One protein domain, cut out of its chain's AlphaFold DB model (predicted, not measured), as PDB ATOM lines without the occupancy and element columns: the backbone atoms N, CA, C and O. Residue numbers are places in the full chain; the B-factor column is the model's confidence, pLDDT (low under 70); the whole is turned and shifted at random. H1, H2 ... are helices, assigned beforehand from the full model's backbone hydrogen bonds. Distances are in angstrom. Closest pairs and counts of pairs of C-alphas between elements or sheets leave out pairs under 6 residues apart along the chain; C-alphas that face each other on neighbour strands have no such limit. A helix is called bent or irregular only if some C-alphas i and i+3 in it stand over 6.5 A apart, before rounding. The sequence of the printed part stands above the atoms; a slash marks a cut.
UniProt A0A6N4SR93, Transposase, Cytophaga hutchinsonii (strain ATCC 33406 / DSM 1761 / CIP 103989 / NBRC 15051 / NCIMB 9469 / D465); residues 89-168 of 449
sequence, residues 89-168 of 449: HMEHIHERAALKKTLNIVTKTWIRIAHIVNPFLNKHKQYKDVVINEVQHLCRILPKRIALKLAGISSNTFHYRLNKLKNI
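Overview. This is residues 89 to 168 of the 449 residues of the protein "Transposase" of Cytophaga hutchinsonii (strain ATCC 33406 / DSM 1761 / CIP 103989 / NBRC 15051 / NCIMB 9469 / D465) (UniProt A0A6N4SR93). A small head of short helices has one long helical arm: the longest helix, H1, is bent, residues 89 to 106 of its first arm H1a stick out from the head, and past the bend its second arm H1b turns along one side of the head. In the head, H2 and H3 fold back on each other as a helical hairpin, and H4 crosses H2 at about a right angle. The printed part has 80 residues with four named helices, H1, H2, H3 and H4 in this order along the chain, and no named strand; its class is all helix. The whole is loose, with a radius of gyration of the C-alphas of 15.5 A, and only just elongated, its C-alphas spanning 52 by 26 by 18 A; the arm makes the length.

Arrangement. By its hydrogen bonds H1, residues 89 to 123, was assigned as one helix, but it is bent: C-alphas 112 and 115 are 6.6 A apart. Its arms, H1a at residues 89 to 112 and H1b at residues 115 to 123, stand at a steep tilt of 67 degrees. H1a touches no helix. It is close to but not clearly touching H3, residues 144 to 151, where the closest C-alphas, those of Ile 111 and Leu 150, are 7.4 A apart. H1b is also close to but not clearly touching H3, about perpendicular at 85 degrees, and the closest C-alphas are those of Asn 118 and Ala 151, 6.3 A apart. H2, residues 125 to 138, touches H1b only at the corner by their link, with its residues 127 to 131 alone; the closest C-alphas, those of Leu 121 and Tyr 127, are 5.6 A apart. H2 and H3 touch and form a helical hairpin, opposite ways at a steep tilt of 39 degrees, with the C-alphas of Leu 138 and Ala 147 closest at 5.8 A. H4, residues 155 to 166, touches H2 at residues 129 to 132 of H2 alone, about perpendicular at 76 degrees, and the closest C-alphas are those of Ile 132 and Leu 162, 6.7 A apart. H3 and H4 only just touch, and only at the corner by their link, with 3 pairs of C-alphas within 8 A; the closest are those of Leu 148 and Ser 155, 6.9 A apart. H1a is apart from H2 and from H4, and H1b is apart from H4. In H1a, H3 and H4 every O i to N i+4 pair is within hydrogen-bond range; in H1b 3 of 5 are, and in H2 8 of 10.

Along the chain. H1a runs 34.5 A from C-alpha 89 at (232.487, 209.903, 91.393) to C-alpha 112 at (215.258, 192.775, 66.933). Residues 113 and 114 belong to neither arm, and H1b, residues 115 to 123, is 12.7 A long. H2, residues 125 to 138, is 21.0 A long and irregular: C-alphas 126 and 129 are 7.0 A apart. H3, residues 144 to 151, measures 10.7 A. H4 runs 16.3 A from residue 155 to C-alpha 166 at (188.965, 206.686, 79.432).

Size, cuts and confidence. The two C-alphas farthest apart are those of Met 90 and Ile 168, at 52.2 A. Without residues 89 to 106, which stand free, the body has 62 residues, spans 36 by 26 by 17 A and has a radius of gyration of 11.4 A. The printed part has no cut. The links H1 to H2, H2 to H3 and H3 to H4 are tight, with 1, 5 and 3 residues between the helices. The mean pLDDT of the printed part is 86.1, and no printed residue is under 70.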
ATOM      1  N   HIS A  89     232.871 209.439  92.723       80.44
ATOM      2  CA  HIS A  89     232.487 209.903  91.393       80.44
ATOM      3  C   HIS A  89     232.950 208.958  90.278       80.44
ATOM      4  O   HIS A  89     232.179 208.698  89.350       80.44
ATOM      5  N   MET A  90     234.165 208.408  90.361       79.38
ATOM      6  CA  MET A  90     234.641 207.408  89.396       79.38
ATOM      7  C   MET A  90     233.809 206.121  89.430       79.38
ATOM      8  O   MET A  90     233.507 205.567  88.371       79.38
ATOM      9  N   GLU A  91     233.384 205.682  90.612       81.19
ATOM     10  CA  GLU A  91     232.496 204.534  90.796       81.19
ATOM     11  C   GLU A  91     231.130 204.778  90.143       81.19
ATOM     12  O   GLU A  91     230.715 204.012  89.273       81.19
ATOM     13  N   HIS A  92     230.500 205.926  90.403       83.44
ATOM     14  CA  HIS A  92     229.252 206.297  89.734       83.44
ATOM     15  C   HIS A  92     229.387 206.428  88.211       83.44
ATOM     16  O   HIS A  92     228.455 206.095  87.470       83.44
ATOM     17  N   ILE A  93     230.522 206.913  87.701       84.50
ATOM     18  CA  ILE A  93     230.785 206.961  86.255       84.50
ATOM     19  C   ILE A  93     230.869 205.541  85.686       84.50
ATOM     20  O   ILE A  93     230.277 205.271  84.634       84.50
ATOM     21  N   HIS A  94     231.555 204.631  86.381       82.00
ATOM     22  CA  HIS A  94     231.667 203.231  85.987       82.00
ATOM     23  C   HIS A  94     230.298 202.529  85.984       82.00
ATOM     24  O   HIS A  94     229.919 201.924  84.977       82.00
ATOM     25  N   GLU A  95     229.509 202.686  87.048       84.94
ATOM     26  CA  GLU A  95     228.143 202.157  87.156       84.94
ATOM     27  C   GLU A  95     227.238 202.684  86.036       84.94
ATOM     28  O   GLU A  95     226.539 201.918  85.369       84.94
ATOM     29  N   ARG A  96     227.285 203.993  85.756       86.50
ATOM     30  CA  ARG A  96     226.527 204.610  84.655       86.50
ATOM     31  C   ARG A  96     226.952 204.066  83.296       86.50
ATOM     32  O   ARG A  96     226.096 203.840  82.436       86.50
ATOM     33  N   ALA A  97     228.248 203.847  83.078       84.44
ATOM     34  CA  ALA A  97     228.755 203.257  81.842       84.44
ATOM     35  C   ALA A  97     228.263 201.810  81.671       84.44
ATOM     36  O   ALA A  97     227.800 201.443  80.584       84.44
ATOM     37  N   ALA A  98     228.287 201.017  82.747       84.06
ATOM     38  CA  ALA A  98     227.756 199.659  82.768       84.06
ATOM     39  C   ALA A  98     226.244 199.640  82.490       84.06
ATOM     40  O   ALA A  98     225.799 198.949  81.571       84.06
ATOM     41  N   LEU A  99     225.459 200.473  83.180       87.69
ATOM     42  CA  LEU A  99     224.015 200.618  82.966       87.69
ATOM     43  C   LEU A  99     223.685 201.038  81.532       87.69
ATOM     44  O   LEU A  99     222.807 200.449  80.900       87.69
ATOM     45  N   LYS A 100     224.417 202.010  80.974       87.88
ATOM     46  CA  LYS A 100     224.246 202.449  79.582       87.88
ATOM     47  C   LYS A 100     224.527 201.313  78.600       87.88
ATOM     48  O   LYS A 100     223.797 201.156  77.620       87.88
ATOM     49  N   LYS A 101     225.559 200.501  78.854       87.50
ATOM     50  CA  LYS A 101     225.874 199.319  78.040       87.50
ATOM     51  C   LYS A 101     224.754 198.279  78.122       87.50
ATOM     52  O   LYS A 101     224.288 197.830  77.076       87.50
ATOM     53  N   THR A 102     224.278 197.963  79.324       88.12
ATOM     54  CA  THR A 102     223.166 197.027  79.547       88.12
ATOM     55  C   THR A 102     221.892 197.503  78.855       88.12
ATOM     56  O   THR A 102     221.307 196.758  78.070       88.12
ATOM     57  N   LEU A 103     221.507 198.769  79.040       87.88
ATOM     58  CA  LEU A 103     220.329 199.355  78.401       87.88
ATOM     59  C   LEU A 103     220.437 199.327  76.872       87.88
ATOM     60  O   LEU A 103     219.463 199.004  76.191       87.88
ATOM     61  N   ASN A 104     221.619 199.611  76.319       84.88
ATOM     62  CA  ASN A 104     221.859 199.525  74.879       84.88
ATOM     63  C   ASN A 104     221.693 198.097  74.348       84.88
ATOM     64  O   ASN A 104     221.104 197.915  73.282       84.88
ATOM     65  N   ILE A 105     222.199 197.093  75.068       89.88
ATOM     66  CA  ILE A 105     222.044 195.684  74.690       89.88
ATOM     67  C   ILE A 105     220.565 195.297  74.742       89.88
ATOM     68  O   ILE A 105     220.032 194.844  73.733       89.88
ATOM     69  N   VAL A 106     219.879 195.565  75.858       89.00
ATOM     70  CA  VAL A 106     218.445 195.274  76.026       89.00
ATOM     71  C   VAL A 106     217.613 195.956  74.939       89.00
ATOM     72  O   VAL A 106     216.773 195.313  74.317       89.00
ATOM     73  N   THR A 107     217.887 197.225  74.634       83.12
ATOM     74  CA  THR A 107     217.161 197.976  73.597       83.12
ATOM     75  C   THR A 107     217.411 197.402  72.202       83.12
ATOM     76  O   THR A 107     216.469 197.246  71.427       83.12
ATOM     77  N   LYS A 108     218.658 197.048  71.861       85.31
ATOM     78  CA  LYS A 108     218.981 196.407  70.574       85.31
ATOM     79  C   LYS A 108     218.303 195.044  70.442       85.31
ATOM     80  O   LYS A 108     217.751 194.748  69.383       85.31
ATOM     81  N   THR A 109     218.311 194.246  71.506       89.12
ATOM     82  CA  THR A 109     217.616 192.955  71.565       89.12
ATOM     83  C   THR A 109     216.110 193.141  71.402       89.12
ATOM     84  O   THR A 109     215.504 192.472  70.569       89.12
ATOM     85  N   TRP A 110     215.516 194.116  72.098       88.44
ATOM     86  CA  TRP A 110     214.106 194.457  71.938       88.44
ATOM     87  C   TRP A 110     213.779 194.848  70.500       88.44
ATOM     88  O   TRP A 110     212.861 194.279  69.934       88.44
ATOM     89  N   ILE A 111     214.535 195.752  69.867       85.06
ATOM     90  CA  ILE A 111     214.285 196.172  68.472       85.06
ATOM     91  C   ILE A 111     214.285 194.966  67.521       85.06
ATOM     92  O   ILE A 111     213.428 194.877  66.639       85.06
ATOM     93  N   ARG A 112     215.206 194.013  67.721       86.75
ATOM     94  CA  ARG A 112     215.258 192.775  66.933       86.75
ATOM     95  C   ARG A 112     214.061 191.865  67.173       86.75
ATOM     96  O   ARG A 112     213.689 191.168  66.253       86.75
ATOM     97  N   ILE A 113     213.440 191.868  68.345       89.62
ATOM     98  CA  ILE A 113     212.274 191.014  68.646       89.62
ATOM     99  C   ILE A 113     210.947 191.745  68.361       89.62
ATOM    100  O   ILE A 113     209.935 191.132  68.019       89.62
ATOM    101  N   ALA A 114     210.950 193.075  68.431       86.88
ATOM    102  CA  ALA A 114     209.778 193.937  68.347       86.88
ATOM    103  C   ALA A 114     209.020 193.790  67.025       86.88
ATOM    104  O   ALA A 114     207.797 193.894  67.013       86.88
ATOM    105  N   HIS A 115     209.712 193.509  65.916       83.75
ATOM    106  CA  HIS A 115     209.056 193.282  64.626       83.75
ATOM    107  C   HIS A 115     208.195 192.006  64.603       83.75
ATOM    108  O   HIS A 115     207.278 191.926  63.794       83.75
ATOM    109  N   ILE A 116     208.439 191.048  65.502       85.69
ATOM    110  CA  ILE A 116     207.639 189.825  65.668       85.69
ATOM    111  C   ILE A 116     206.544 190.057  66.714       85.69
ATOM    112  O   ILE A 116     205.368 189.768  66.490       85.69
ATOM    113  N   VAL A 117     206.924 190.635  67.857       87.12
ATOM    114  CA  VAL A 117     206.042 190.787  69.021       87.12
ATOM    115  C   VAL A 117     204.997 191.885  68.821       87.12
ATOM    116  O   VAL A 117     203.817 191.666  69.102       87.12
ATOM    117  N   ASN A 118     205.377 193.055  68.296       86.50
ATOM    118  CA  ASN A 118     204.448 194.181  68.166       86.50
ATOM    119  C   ASN A 118     203.268 193.876  67.231       86.50
ATOM    120  O   ASN A 118     202.143 194.224  67.601       86.50
ATOM    121  N   PRO A 119     203.440 193.229  66.059       85.62
ATOM    122  CA  PRO A 119     202.304 192.828  65.234       85.62
ATOM    123  C   PRO A 119     201.367 191.857  65.948       85.62
ATOM    124  O   PRO A 119     200.151 192.030  65.871       85.62
ATOM    125  N   PHE A 120     201.905 190.884  66.687       86.69
ATOM    126  CA  PHE A 120     201.105 189.938  67.464       86.69
ATOM    127  C   PHE A 120     200.267 190.664  68.528       86.69
ATOM    128  O   PHE A 120     199.032 190.601  68.504       86.69
ATOM    129  N   LEU A 121     200.913 191.448  69.394       84.12
ATOM    130  CA  LEU A 121     200.236 192.194  70.459       84.12
ATOM    131  C   LEU A 121     199.197 193.185  69.911       84.12
ATOM    132  O   LEU A 121     198.109 193.326  70.467       84.12
ATOM    133  N   ASN A 122     199.488 193.844  68.784       79.50
ATOM    134  CA  ASN A 122     198.570 194.806  68.173       79.50
ATOM    135  C   ASN A 122     197.445 194.166  67.346       79.50
ATOM    136  O   ASN A 122     196.431 194.832  67.103       79.50
ATOM    137  N   LYS A 123     197.575 192.905  66.916       82.00
ATOM    138  CA  LYS A 123     196.539 192.184  66.160       82.00
ATOM    139  C   LYS A 123     195.465 191.628  67.092       82.00
ATOM    140  O   LYS A 123     194.274 191.839  66.844       82.00
ATOM    141  N   HIS A 124     195.866 190.992  68.192       80.00
ATOM    142  CA  HIS A 124     194.944 190.333  69.117       80.00
ATOM    143  C   HIS A 124     194.200 191.332  70.010       80.00
ATOM    144  O   HIS A 124     194.796 192.161  70.689       80.00
ATOM    145  N   LYS A 125     192.861 191.250  70.025       75.38
ATOM    146  CA  LYS A 125     191.993 192.204  70.741       75.38
ATOM    147  C   LYS A 125     192.272 192.250  72.250       75.38
ATOM    148  O   LYS A 125     192.222 193.335  72.812       75.38
ATOM    149  N   GLN A 126     192.605 191.110  72.854       79.50
ATOM    150  CA  GLN A 126     192.849 190.956  74.293       79.50
ATOM    151  C   GLN A 126     194.055 191.748  74.820       79.50
ATOM    152  O   GLN A 126     194.018 192.245  75.937       79.50
ATOM    153  N   TYR A 127     195.102 191.925  74.009       83.69
ATOM    154  CA  TYR A 127     196.337 192.579  74.453       83.69
ATOM    155  C   TYR A 127     196.360 194.084  74.171       83.69
ATOM    156  O   TYR A 127     197.223 194.794  74.678       83.69
ATOM    157  N   LYS A 128     195.408 194.605  73.383       82.19
ATOM    158  CA  LYS A 128     195.401 196.018  72.969       82.19
ATOM    159  C   LYS A 128     195.317 196.981  74.145       82.19
ATOM    160  O   LYS A 128     195.970 198.018  74.096       82.19
ATOM    161  N   ASP A 129     194.520 196.644  75.151       82.31
ATOM    162  CA  ASP A 129     194.288 197.518  76.301       82.31
ATOM    163  C   ASP A 129     195.488 197.476  77.259       82.31
ATOM    164  O   ASP A 129     195.967 198.526  77.685       82.31
ATOM    165  N   VAL A 130     196.067 196.285  77.469       86.06
ATOM    166  CA  VAL A 130     197.311 196.087  78.235       86.06
ATOM    167  C   VAL A 130     198.453 196.907  77.641       86.06
ATOM    168  O   VAL A 130     199.080 197.694  78.341       86.06
ATOM    169  N   VAL A 131     198.676 196.809  76.325       88.12
ATOM    170  CA  VAL A 131     199.756 197.547  75.651       88.12
ATOM    171  C   VAL A 131     199.617 199.059  75.844       88.12
ATOM    172  O   VAL A 131     200.617 199.751  76.001       88.12
ATOM    173  N   ILE A 132     198.395 199.597  75.841       89.31
ATOM    174  CA  ILE A 132     198.189 201.038  76.026       89.31
ATOM    175  C   ILE A 132     198.515 201.468  77.454       89.31
ATOM    176  O   ILE A 132     199.185 202.490  77.613       89.31
ATOM    177  N   ASN A 133     198.118 200.684  78.457       88.50
ATOM    178  CA  ASN A 133     198.467 200.951  79.850       88.50
ATOM    179  C   ASN A 133     199.993 200.921  80.053       88.50
ATOM    180  O   ASN A 133     200.558 201.871  80.593       88.50
ATOM    181  N   GLU A 134     200.687 199.917  79.513       89.81
ATOM    182  CA  GLU A 134     202.153 199.828  79.611       89.81
ATOM    183  C   GLU A 134     202.867 200.978  78.890       89.81
ATOM    184  O   GLU A 134     203.825 201.560  79.401       89.81
ATOM    185  N   VAL A 135     202.362 201.403  77.728       90.88
ATOM    186  CA  VAL A 135     202.893 202.586  77.033       90.88
ATOM    187  C   VAL A 135     202.708 203.851  77.877       90.88
ATOM    188  O   VAL A 135     203.583 204.718  77.858       90.88
ATOM    189  N   GLN A 136     201.613 203.979  78.638       91.19
ATOM    190  CA  GLN A 136     201.441 205.104  79.566       91.19
ATOM    191  C   GLN A 136     202.492 205.092  80.679       91.19
ATOM    192  O   GLN A 136     203.007 206.160  81.012       91.19
ATOM    193  N   HIS A 137     202.842 203.919  81.217       89.75
ATOM    194  CA  HIS A 137     203.925 203.784  82.193       89.75
ATOM    195  C   HIS A 137     205.282 204.155  81.582       89.75
ATOM    196  O   HIS A 137     206.006 204.965  82.161       89.75
ATOM    197  N   LEU A 138     205.581 203.681  80.367       89.50
ATOM    198  CA  LEU A 138     206.809 204.041  79.646       89.50
ATOM    199  C   LEU A 138     206.925 205.549  79.388       89.50
ATOM    200  O   LEU A 138     208.015 206.105  79.505       89.50
ATOM    201  N   CYS A 139     205.816 206.231  79.086       90.31
ATOM    202  CA  CYS A 139     205.805 207.683  78.870       90.31
ATOM    203  C   CYS A 139     206.131 208.509  80.129       90.31
ATOM    204  O   CYS A 139     206.363 209.708  79.994       90.31
ATOM    205  N   ARG A 140     206.134 207.916  81.335       91.94
ATOM    206  CA  ARG A 140     206.562 208.607  82.568       91.94
ATOM    207  C   ARG A 140     208.078 208.779  82.643       91.94
ATOM    208  O   ARG A 140     208.546 209.707  83.284       91.94
ATOM    209  N   ILE A 141     208.819 207.875  82.004       89.00
ATOM    210  CA  ILE A 141     210.285 207.812  82.063       89.00
ATOM    211  C   ILE A 141     210.891 208.269  80.732       89.00
ATOM    212  O   ILE A 141     211.903 208.962  80.702       89.00
ATOM    213  N   LEU A 142     210.274 207.880  79.613       87.81
ATOM    214  CA  LEU A 142     210.777 208.141  78.269       87.81
ATOM    215  C   LEU A 142     209.942 209.203  77.547       87.81
ATOM    216  O   LEU A 142     208.718 209.238  77.691       87.81
ATOM    217  N   PRO A 143     210.563 209.985  76.643       91.56
ATOM    218  CA  PRO A 143     209.825 210.813  75.707       91.56
ATOM    219  C   PRO A 143     208.805 209.977  74.932       91.56
ATOM    220  O   PRO A 143     209.125 208.926  74.366       91.56
ATOM    221  N   LYS A 144     207.576 210.484  74.836       88.81
ATOM    222  CA  LYS A 144     206.440 209.788  74.218       88.81
ATOM    223  C   LYS A 144     206.740 209.217  72.829       88.81
ATOM    224  O   LYS A 144     206.319 208.109  72.510       88.81
ATOM    225  N   ARG A 145     207.499 209.947  72.003       89.12
ATOM    226  CA  ARG A 145     207.908 209.498  70.660       89.12
ATOM    227  C   ARG A 145     208.675 208.171  70.705       89.12
ATOM    228  O   ARG A 145     208.465 207.324  69.840       89.12
ATOM    229  N   ILE A 146     209.539 207.990  71.702       86.81
ATOM    230  CA  ILE A 146     210.354 206.783  71.876       86.81
ATOM    231  C   ILE A 146     209.487 205.644  72.411       86.81
ATOM    232  O   ILE A 146     209.496 204.566  71.825       86.81
ATOM    233  N   ALA A 147     208.676 205.896  73.443       89.88
ATOM    234  CA  ALA A 147     207.764 204.895  74.006       89.88
ATOM    235  C   ALA A 147     206.812 204.311  72.941       89.88
ATOM    236  O   ALA A 147     206.653 203.097  72.826       89.88
ATOM    237  N   LEU A 148     206.248 205.172  72.090       90.31
ATOM    238  CA  LEU A 148     205.393 204.764  70.973       90.31
ATOM    239  C   LEU A 148     206.139 203.948  69.910       90.31
ATOM    240  O   LEU A 148     205.599 202.967  69.397       90.31
ATOM    241  N   LYS A 149     207.387 204.324  69.600       87.25
ATOM    242  CA  LYS A 149     208.236 203.588  68.655       87.25
ATOM    243  C   LYS A 149     208.570 202.190  69.179       87.25
ATOM    244  O   LYS A 149     208.517 201.240  68.406       87.25
ATOM    245  N   LEU A 150     208.858 202.058  70.476       86.69
ATOM    246  CA  LEU A 150     209.140 200.769  71.116       86.69
ATOM    247  C   LEU A 150     207.930 199.828  71.072       86.69
ATOM    248  O   LEU A 150     208.101 198.647  70.774       86.69
ATOM    249  N   ALA A 151     206.723 200.358  71.282       86.31
ATOM    250  CA  ALA A 151     205.472 199.598  71.219       86.31
ATOM    251  C   ALA A 151     204.921 199.386  69.793       86.31
ATOM    252  O   ALA A 151     203.935 198.671  69.600       86.31
ATOM    253  N   GLY A 152     205.517 200.027  68.781       87.62
ATOM    254  CA  GLY A 152     205.059 199.941  67.393       87.62
ATOM    255  C   GLY A 152     203.672 200.555  67.160       87.62
ATOM    256  O   GLY A 152     202.912 200.054  66.334       87.62
ATOM    257  N   ILE A 153     203.315 201.615  67.894       88.94
ATOM    258  CA  ILE A 153     201.996 202.265  67.815       88.94
ATOM    259  C   ILE A 153     202.159 203.712  67.345       88.94
ATOM    260  O   ILE A 153     202.981 204.459  67.865       88.94
ATOM    261  N   SER A 154     201.339 204.151  66.386       89.94
ATOM    262  CA  SER A 154     201.317 205.561  65.981       89.94
ATOM    263  C   SER A 154     200.679 206.454  67.052       89.94
ATOM    264  O   SER A 154     199.776 206.028  67.773       89.94
ATOM    265  N   SER A 155     201.088 207.727  67.119       90.00
ATOM    266  CA  SER A 155     200.529 208.693  68.082       90.00
ATOM    267  C   SER A 155     198.996 208.753  68.024       90.00
ATOM    268  O   SER A 155     198.327 208.647  69.052       90.00
ATOM    269  N   ASN A 156     198.429 208.799  66.814       88.06
ATOM    270  CA  ASN A 156     196.980 208.828  66.603       88.06
ATOM    271  C   ASN A 156     196.292 207.573  67.158       88.06
ATOM    272  O   ASN A 156     195.276 207.676  67.842       88.06
ATOM    273  N   THR A 157     196.868 206.390  66.918       87.25
ATOM    274  CA  THR A 157     196.324 205.122  67.428       87.25
ATOM    275  C   THR A 157     196.370 205.071  68.951       87.25
ATOM    276  O   THR A 157     195.393 204.654  69.575       87.25
ATOM    277  N   PHE A 158     197.476 205.516  69.553       89.94
ATOM    278  CA  PHE A 158     197.624 205.580  71.004       89.94
ATOM    279  C   PHE A 158     196.573 206.497  71.627       89.94
ATOM    280  O   PHE A 158     195.839 206.073  72.515       89.94
ATOM    281  N   HIS A 159     196.429 207.720  71.112       87.25
ATOM    282  CA  HIS A 159     195.425 208.665  71.593       87.25
ATOM    283  C   HIS A 159     193.995 208.158  71.410       87.25
ATOM    284  O   HIS A 159     193.182 208.296  72.322       87.25
ATOM    285  N   TYR A 160     193.687 207.555  70.262       85.75
ATOM    286  CA  TYR A 160     192.376 206.968  69.999       85.75
ATOM    287  C   TYR A 160     192.041 205.860  71.007       85.75
ATOM    288  O   TYR A 160     190.979 205.897  71.628       85.75
ATOM    289  N   ARG A 161     192.957 204.904  71.217       86.00
ATOM    290  CA  ARG A 161     192.749 203.792  72.159       86.00
ATOM    291  C   ARG A 161     192.694 204.274  73.608       86.00
ATOM    292  O   ARG A 161     191.797 203.872  74.338       86.00
ATOM    293  N   LEU A 162     193.574 205.196  73.998       86.94
ATOM    294  CA  LEU A 162     193.562 205.802  75.328       86.94
ATOM    295  C   LEU A 162     192.239 206.527  75.605       86.94
ATOM    296  O   LEU A 162     191.643 206.369  76.666       86.94
ATOM    297  N   ASN A 163     191.747 207.299  74.635       82.50
ATOM    298  CA  ASN A 163     190.454 207.963  74.749       82.50
ATOM    299  C   ASN A 163     189.301 206.965  74.841       82.50
ATOM    300  O   ASN A 163     188.364 207.212  75.598       82.50
ATOM    301  N   LYS A 164     189.368 205.856  74.102       81.38
ATOM    302  CA  LYS A 164     188.378 204.781  74.185       81.38
ATOM    303  C   LYS A 164     188.334 204.162  75.586       81.38
ATOM    304  O   LYS A 164     187.240 203.981  76.100       81.38
ATOM    305  N   LEU A 165     189.489 203.902  76.203       80.88
ATOM    306  CA  LEU A 165     189.582 203.370  77.569       80.88
ATOM    307  C   LEU A 165     189.071 204.361  78.622       80.88
ATOM    308  O   LEU A 165     188.349 203.976  79.533       80.88
ATOM    309  N   LYS A 166     189.400 205.649  78.481       81.81
ATOM    310  CA  LYS A 166     188.965 206.686  79.432       81.81
ATOM    311  C   LYS A 166     187.475 207.020  79.346       81.81
ATOM    312  O   LYS A 166     186.896 207.449  80.331       81.81
ATOM    313  N   ASN A 167     186.870 206.885  78.166       81.00
ATOM    314  CA  ASN A 167     185.501 207.342  77.895       81.00
ATOM    315  C   ASN A 167     184.599 206.169  77.501       81.00
ATOM    316  O   ASN A 167     183.863 206.245  76.510       81.00
ATOM    317  N   ILE A 168     184.692 205.076  78.260       82.00
ATOM    318  CA  ILE A 168     183.828 203.912  78.088       82.00
ATOM    319  C   ILE A 168     182.386 204.338  78.369       82.00
ATOM    320  O   ILE A 168     182.066 204.901  79.418       82.00
TER     321      ILE A 168